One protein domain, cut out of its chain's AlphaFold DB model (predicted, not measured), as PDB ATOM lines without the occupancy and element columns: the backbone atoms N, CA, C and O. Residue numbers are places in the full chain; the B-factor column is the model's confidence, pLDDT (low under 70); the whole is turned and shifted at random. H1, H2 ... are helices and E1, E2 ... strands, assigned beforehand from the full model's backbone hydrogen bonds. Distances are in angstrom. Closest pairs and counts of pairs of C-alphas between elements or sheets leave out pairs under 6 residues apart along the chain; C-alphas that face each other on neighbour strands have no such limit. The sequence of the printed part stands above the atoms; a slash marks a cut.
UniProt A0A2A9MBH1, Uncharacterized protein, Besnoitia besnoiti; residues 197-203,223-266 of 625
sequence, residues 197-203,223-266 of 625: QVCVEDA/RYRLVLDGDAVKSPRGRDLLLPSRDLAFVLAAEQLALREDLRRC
ATOM      1  N   GLN A 197     -31.399  22.804 -30.982       91.00
ATOM      2  CA  GLN A 197     -30.475  21.967 -30.224       91.00
ATOM      3  C   GLN A 197     -29.187  22.749 -29.966       91.00
ATOM      4  O   GLN A 197     -28.390  22.982 -30.870       91.00
ATOM      5  N   VAL A 198     -28.986  23.174 -28.719       93.25
ATOM      6  CA  VAL A 198     -27.751  23.841 -28.287       93.25
ATOM      7  C   VAL A 198     -26.915  22.851 -27.500       93.25
ATOM      8  O   VAL A 198     -27.287  22.482 -26.383       93.25
ATOM      9  N   CYS A 199     -25.775  22.462 -28.059       93.75
ATOM     10  CA  CYS A 199     -24.773  21.669 -27.364       93.75
ATOM     11  C   CYS A 199     -23.509  22.514 -27.163       93.75
ATOM     12  O   CYS A 199     -23.104  23.285 -28.032       93.75
ATOM     13  N   VAL A 200     -22.910  22.405 -25.981       94.62
ATOM     14  CA  VAL A 200     -21.593  22.981 -25.700       94.62
ATOM     15  C   VAL A 200     -20.710  21.821 -25.295       94.62
ATOM     16  O   VAL A 200     -20.940  21.221 -24.242       94.62
ATOM     17  N   GLU A 201     -19.767  21.505 -26.167       95.25
ATOM     18  CA  GLU A 201     -18.866  20.367 -26.047       95.25
ATOM     19  C   GLU A 201     -17.529  20.828 -25.478       95.25
ATOM     20  O   GLU A 201     -17.049  21.921 -25.793       95.25
ATOM     21  N   ASP A 202     -16.913  19.977 -24.665       93.31
ATOM     22  CA  ASP A 202     -15.541  20.185 -24.224       93.31
ATOM     23  C   ASP A 202     -14.608  19.858 -25.396       93.31
ATOM     24  O   ASP A 202     -14.541  18.726 -25.882       93.31
ATOM     25  N   ALA A 203     -13.904  20.872 -25.890       90.00
ATOM     26  CA  ALA A 203     -12.951  20.720 -26.972       90.00
ATOM     27  C   ALA A 203     -11.623  20.226 -26.391       90.00
ATOM     28  O   ALA A 203     -10.757  21.016 -26.007       90.00
ATOM     29  N   ARG A 223     -11.295  24.435 -23.193       92.88
ATOM     30  CA  ARG A 223     -11.909  25.146 -24.313       92.88
ATOM     31  C   ARG A 223     -13.254  24.512 -24.619       92.88
ATOM     32  O   ARG A 223     -13.403  23.298 -24.534       92.88
ATOM     33  N   TYR A 224     -14.213  25.336 -25.006       95.75
ATOM     34  CA  TYR A 224     -15.571  24.908 -25.304       95.75
ATOM     35  C   TYR A 224     -15.879  25.156 -26.774       95.75
ATOM     36  O   TYR A 224     -15.652  26.258 -27.284       95.75
ATOM     37  N   ARG A 225     -16.418  24.142 -27.448       96.12
ATOM     38  CA  ARG A 225     -16.952  24.244 -28.807       96.12
ATOM     39  C   ARG A 225     -18.465  24.403 -28.721       96.12
ATOM     40  O   ARG A 225     -19.143  23.644 -28.033       96.12
ATOM     41  N   LEU A 226     -18.999  25.400 -29.420       96.44
ATOM     42  CA  LEU A 226     -20.439  25.604 -29.533       96.44
ATOM     43  C   LEU A 226     -20.976  24.851 -30.754       96.44
ATOM     44  O   LEU A 226     -20.490  25.062 -31.863       96.44
ATOM     45  N   VAL A 227     -22.004  24.029 -30.555       96.31
ATOM     46  CA  VAL A 227     -22.720  23.304 -31.610       96.31
ATOM     47  C   VAL A 227     -24.187  23.733 -31.587       96.31
ATOM     48  O   VAL A 227     -24.854  23.665 -30.550       96.31
ATOM     49  N   LEU A 228     -24.686  24.217 -32.725       94.56
ATOM     50  CA  LEU A 228     -26.066  24.661 -32.911       94.56
ATOM     51  C   LEU A 228     -26.724  23.824 -34.003       94.56
ATOM     52  O   LEU A 228     -26.344  23.928 -35.167       94.56
ATOM     53  N   ASP A 229     -27.753  23.067 -33.629       93.75
ATOM     54  CA  ASP A 229     -28.530  22.211 -34.531       93.75
ATOM     55  C   ASP A 229     -27.678  21.126 -35.215       93.75
ATOM     56  O   ASP A 229     -27.858  20.814 -36.386       93.75
ATOM     57  N   GLY A 230     -26.719  20.567 -34.467       93.44
ATOM     58  CA  GLY A 230     -25.776  19.548 -34.945       93.44
ATOM     59  C   GLY A 230     -24.522  20.111 -35.621       93.44
ATOM     60  O   GLY A 230     -23.530  19.396 -35.735       93.44
ATOM     61  N   ASP A 231     -24.516  21.398 -35.980       94.31
ATOM     62  CA  ASP A 231     -23.384  22.034 -36.650       94.31
ATOM     63  C   ASP A 231     -22.514  22.838 -35.679       94.31
ATOM     64  O   ASP A 231     -22.995  23.697 -34.933       94.31
ATOM     65  N   ALA A 232     -21.200  22.605 -35.721       95.44
ATOM     66  CA  ALA A 232     -20.241  23.426 -34.992       95.44
ATOM     67  C   ALA A 232     -20.275  24.871 -35.508       95.44
ATOM     68  O   ALA A 232     -20.164  25.125 -36.712       95.44
ATOM     69  N   VAL A 233     -20.407  25.831 -34.593       94.56
ATOM     70  CA  VAL A 233     -20.414  27.252 -34.942       94.56
ATOM     71  C   VAL A 233     -19.007  27.665 -35.349       94.56
ATOM     72  O   VAL A 233     -18.043  27.494 -34.600       94.56
ATOM     73  N   LYS A 234     -18.910  28.231 -36.550       95.44
ATOM     74  CA  LYS A 234     -17.665  28.718 -37.137       95.44
ATOM     75  C   LYS A 234     -17.659  30.234 -37.216       95.44
ATOM     76  O   LYS A 234     -18.713  30.868 -37.284       95.44
ATOM     77  N   SER A 235     -16.463  30.806 -37.229       94.50
ATOM     78  CA  SER A 235     -16.274  32.219 -37.530       94.50
ATOM     79  C   SER A 235     -16.670  32.531 -38.984       94.50
ATOM     80  O   SER A 235     -16.761  31.617 -39.814       94.50
ATOM     81  N   PRO A 236     -16.865  33.811 -39.348       91.62
ATOM     82  CA  PRO A 236     -17.068  34.224 -40.736       91.62
ATOM     83  C   PRO A 236     -15.969  33.759 -41.705       91.62
ATOM     84  O   PRO A 236     -16.260  33.524 -42.878       91.62
ATOM     85  N   ARG A 237     -14.722  33.583 -41.239       93.06
ATOM     86  CA  ARG A 237     -13.630  32.986 -42.036       93.06
ATOM     87  C   ARG A 237     -13.633  31.451 -42.060       93.06
ATOM     88  O   ARG A 237     -12.715  30.848 -42.613       93.06
ATOM     89  N   GLY A 238     -14.644  30.810 -41.482       94.38
ATOM     90  CA  GLY A 238     -14.785  29.355 -41.438       94.38
ATOM     91  C   GLY A 238     -13.902  28.670 -40.393       94.38
ATOM     92  O   GLY A 238     -13.708  27.458 -40.489       94.38
ATOM     93  N   ARG A 239     -13.368  29.413 -39.413       94.75
ATOM     94  CA  ARG A 239     -12.569  28.841 -38.322       94.75
ATOM     95  C   ARG A 239     -13.456  28.228 -37.258       94.75
ATOM     96  O   ARG A 239     -14.517  28.763 -36.952       94.75
ATOM     97  N   ASP A 240     -12.986  27.147 -36.658       94.12
ATOM     98  CA  ASP A 240     -13.622  26.580 -35.476       94.12
ATOM     99  C   ASP A 240     -13.509  27.564 -34.304       94.12
ATOM    100  O   ASP A 240     -12.421  28.040 -33.979       94.12
ATOM    101  N   LEU A 241     -14.637  27.866 -33.657       95.38
ATOM    102  CA  LEU A 241     -14.663  28.768 -32.508       95.38
ATOM    103  C   LEU A 241     -14.436  27.994 -31.212       95.38
ATOM    104  O   LEU A 241     -15.269  27.183 -30.801       95.38
ATOM    105  N   LEU A 242     -13.314  28.289 -30.555       95.56
ATOM    106  CA  LEU A 242     -12.930  27.707 -29.271       95.56
ATOM    107  C   LEU A 242     -13.028  28.755 -28.163       95.56
ATOM    108  O   LEU A 242     -12.191  29.654 -28.048       95.56
ATOM    109  N   LEU A 243     -14.046  28.626 -27.320       95.88
ATOM    110  CA  LEU A 243     -14.376  29.614 -26.299       95.88
ATOM    111  C   LEU A 243     -13.718  29.265 -24.954       95.88
ATOM    112  O   LEU A 243     -13.643  28.088 -24.605       95.88
ATOM    113  N   PRO A 244     -13.246  30.257 -24.180       94.88
ATOM    114  CA  PRO A 244     -12.599  30.032 -22.883       94.88
ATOM    115  C   PRO A 244     -13.579  29.645 -21.767       94.88
ATOM    116  O   PRO A 244     -13.159  29.169 -20.718       94.88
ATOM    117  N   SER A 245     -14.884  29.860 -21.962       93.94
ATOM    118  CA  SER A 245     -15.901  29.502 -20.977       93.94
ATOM    119  C   SER A 245     -17.169  28.964 -21.632       93.94
ATOM    120  O   SER A 245     -17.585  29.395 -22.714       93.94
ATOM    121  N   ARG A 246     -17.820  28.035 -20.927       93.75
ATOM    122  CA  ARG A 246     -19.130  27.493 -21.299       93.75
ATOM    123  C   ARG A 246     -20.208  28.579 -21.318       93.75
ATOM    124  O   ARG A 246     -21.146  28.534 -22.108       93.75
ATOM    125  N   ASP A 247     -20.060  29.564 -20.449       91.81
ATOM    126  CA  ASP A 247     -21.022  30.640 -20.249       91.81
ATOM    127  C   ASP A 247     -21.016  31.601 -21.434       91.81
ATOM    128  O   ASP A 247     -22.079  31.931 -21.962       91.81
ATOM    129  N   LEU A 248     -19.822  31.955 -21.924       94.88
ATOM    130  CA  LEU A 248     -19.663  32.725 -23.152       94.88
ATOM    131  C   LEU A 248     -20.237  31.958 -24.351       94.88
ATOM    132  O   LEU A 248     -20.912  32.560 -25.182       94.88
ATOM    133  N   ALA A 249     -20.057  30.631 -24.402       95.38
ATOM    134  CA  ALA A 249     -20.680  29.787 -25.424       95.38
ATOM    135  C   ALA A 249     -22.209  29.859 -25.391       95.38
ATOM    136  O   ALA A 249     -22.834  29.985 -26.441       95.38
ATOM    137  N   PHE A 250     -22.826  29.851 -24.207       94.38
ATOM    138  CA  PHE A 250     -24.277  29.996 -24.095       94.38
ATOM    139  C   PHE A 250     -24.777  31.404 -24.437       94.38
ATOM    140  O   PHE A 250     -25.857  31.526 -25.016       94.38
ATOM    141  N   VAL A 251     -24.034  32.462 -24.097       93.56
ATOM    142  CA  VAL A 251     -24.387  33.835 -24.506       93.56
ATOM    143  C   VAL A 251     -24.315  33.966 -26.027       93.56
ATOM    144  O   VAL A 251     -25.265  34.449 -26.644       93.56
ATOM    145  N   LEU A 252     -23.242  33.454 -26.637       94.69
ATOM    146  CA  LEU A 252     -23.078  33.412 -28.087       94.69
ATOM    147  C   LEU A 252     -24.209  32.608 -28.750       94.69
ATOM    148  O   LEU A 252     -24.820  33.068 -29.710       94.69
ATOM    149  N   ALA A 253     -24.550  31.440 -28.196       94.31
ATOM    150  CA  ALA A 253     -25.663  30.618 -28.663       94.31
ATOM    151  C   ALA A 253     -26.995  31.372 -28.632       94.31
ATOM    152  O   ALA A 253     -27.745  31.332 -29.605       94.31
ATOM    153  N   ALA A 254     -27.289  32.069 -27.531       92.25
ATOM    154  CA  ALA A 254     -28.523  32.834 -27.391       92.25
ATOM    155  C   ALA A 254     -28.627  33.931 -28.455       92.25
ATOM    156  O   ALA A 254     -29.667  34.078 -29.093       92.25
ATOM    157  N   GLU A 255     -27.543  34.658 -28.699       92.06
ATOM    158  CA  GLU A 255     -27.501  35.723 -29.699       92.06
ATOM    159  C   GLU A 255     -27.609  35.190 -31.142       92.06
ATOM    160  O   GLU A 255     -28.276  35.792 -31.989       92.06
ATOM    161  N   GLN A 256     -27.003  34.035 -31.428       91.38
ATOM    162  CA  GLN A 256     -27.123  33.359 -32.722       91.38
ATOM    163  C   GLN A 256     -28.531  32.808 -32.961       91.38
ATOM    164  O   GLN A 256     -29.077  32.957 -34.055       91.38
ATOM    165  N   LEU A 257     -29.155  32.216 -31.942       90.44
ATOM    166  CA  LEU A 257     -30.530  31.731 -32.041       90.44
ATOM    167  C   LEU A 257     -31.542  32.865 -32.179       90.44
ATOM    168  O   LEU A 257     -32.447  32.748 -33.002       90.44
ATOM    169  N   ALA A 258     -31.371  33.960 -31.434       87.44
ATOM    170  CA  ALA A 258     -32.204  35.150 -31.581       87.44
ATOM    171  C   ALA A 258     -32.156  35.676 -33.023       87.44
ATOM    172  O   ALA A 258     -33.201  35.895 -33.633       87.44
ATOM    173  N   LEU A 259     -30.957  35.760 -33.617       86.00
ATOM    174  CA  LEU A 259     -30.820  36.149 -35.020       86.00
ATOM    175  C   LEU A 259     -31.497  35.157 -35.976       86.00
ATOM    176  O   LEU A 259     -32.171  35.589 -36.910       86.00
ATOM    177  N   ARG A 260     -31.298  33.844 -35.793       86.12
ATOM    178  CA  ARG A 260     -31.929  32.818 -36.647       86.12
ATOM    179  C   ARG A 260     -33.451  32.932 -36.604       86.12
ATOM    180  O   ARG A 260     -34.101  32.823 -37.641       86.12
ATOM    181  N   GLU A 261     -34.005  33.169 -35.425       85.75
ATOM    182  CA  GLU A 261     -35.438  33.342 -35.223       85.75
ATOM    183  C   GLU A 261     -35.960  34.615 -35.904       85.75
ATOM    184  O   GLU A 261     -36.938  34.559 -36.650       85.75
ATOM    185  N   ASP A 262     -35.273  35.745 -35.748       82.38
ATOM    186  CA  ASP A 262     -35.660  36.987 -36.423       82.38
ATOM    187  C   ASP A 262     -35.542  36.877 -37.951       82.38
ATOM    188  O   ASP A 262     -36.436  37.318 -38.675       82.38
ATOM    189  N   LEU A 263     -34.509  36.196 -38.457       82.12
ATOM    190  CA  LEU A 263     -34.382  35.876 -39.881       82.12
ATOM    191  C   LEU A 263     -35.567  35.044 -40.383       82.12
ATOM    192  O   LEU A 263     -36.118  35.349 -41.442       82.12
ATOM    193  N   ARG A 264     -35.995  34.025 -39.630       83.56
ATOM    194  CA  ARG A 264     -37.174  33.220 -39.987       83.56
ATOM    195  C   ARG A 264     -38.435  34.063 -40.027       83.56
ATOM    196  O   ARG A 264     -39.179  33.963 -41.001       83.56
ATOM    197  N   ARG A 265     -38.656  34.920 -39.027       82.06
ATOM    198  CA  ARG A 265     -39.804  35.841 -39.006       82.06
ATOM    199  C   ARG A 265     -39.792  36.763 -40.221       82.06
ATOM    200  O   ARG A 265     -40.819  36.908 -40.874       82.06
ATOM    201  N   CYS A 266     -38.637  37.320 -40.579       77.44
ATOM    202  CA  CYS A 266     -38.505  38.175 -41.759       77.44
ATOM    203  C   CYS A 266     -38.751  37.426 -43.077       77.44
ATOM    204  O   CYS A 266     -39.333  37.994 -44.002       77.44
TER     205      CYS A 266
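This is residues 197 to 203 and 223 to 266 of the 625 residues of an uncharacterized protein of Besnoitia besnoiti (UniProt A0A2A9MBH1). The domain is a small ribbon of two antiparallel strands, E1 and E2, with the first part of a long helix, residues 246 to 257 of H1, packed over one of its faces, while residues 258 to 266 of H1 stick out beyond the body as an arm. A long loop, residues 229 to 245, joins E2 to H1, and two short stretches of it pair with E2. The printed part has 51 residues, with two named strands and one named helix in the order E1, E2, H1 along the chain; the class is mixed, helices and strands. It is compact, with a radius of gyration of the C-alphas of 11.0 A. The spans of 34 by 23 by 17 A make it only just elongated.

E1, residues 198 to 203, and E2, residues 223 to 228, are antiparallel neighbours, with 152 degrees between their N-to-C directions. C-alphas 200 and 226 face each other at 4.8 A. N 201 and O 225 are within hydrogen-bond range at 2.9 A, as are N 225 and O 201 at 2.8 A. Residues 224 to 225 of E2 also pair antiparallel with residues 242 to 243, and residues 227 to 228 of E2 with residues 231 to 232. H1, residues 246 to 266, has 7 pairs of C-alphas within 8 A of E2; the closest are those of Leu 226 and Ala 249, 5.9 A apart. With E1 it has 4 such pairs, the closest being the C-alphas of Val 200 and Arg 246, 6.8 A apart. In H1 every O i to N i+4 pair is within hydrogen-bond range.

E1 runs from Val 198, C-alpha at (-27.751, 23.841, -28.287), to Ala 203 and is 15.2 A long. E2 runs from Arg 223, C-alpha at (-11.909, 25.146, -24.313), to Leu 228 and is 16.6 A long. H1 measures 30.1 A from Arg 246 to Cys 266, whose C-alpha is at (-38.505, 38.175, -41.759).

The two C-alphas farthest apart are those of Arg 223 and Cys 266, 34.4 A. Residues 258 to 266 of H1 stand free; the body without them spans 23 by 20 by 17 A. Residues 204 to 222 are cut out and not printed, and C-alphas 203 and 223 are 5.3 A apart across the cut. The link from E2 to H1, 17 residues, is long. The mean pLDDT of the printed part is 92.2, and no printed residue is under 70.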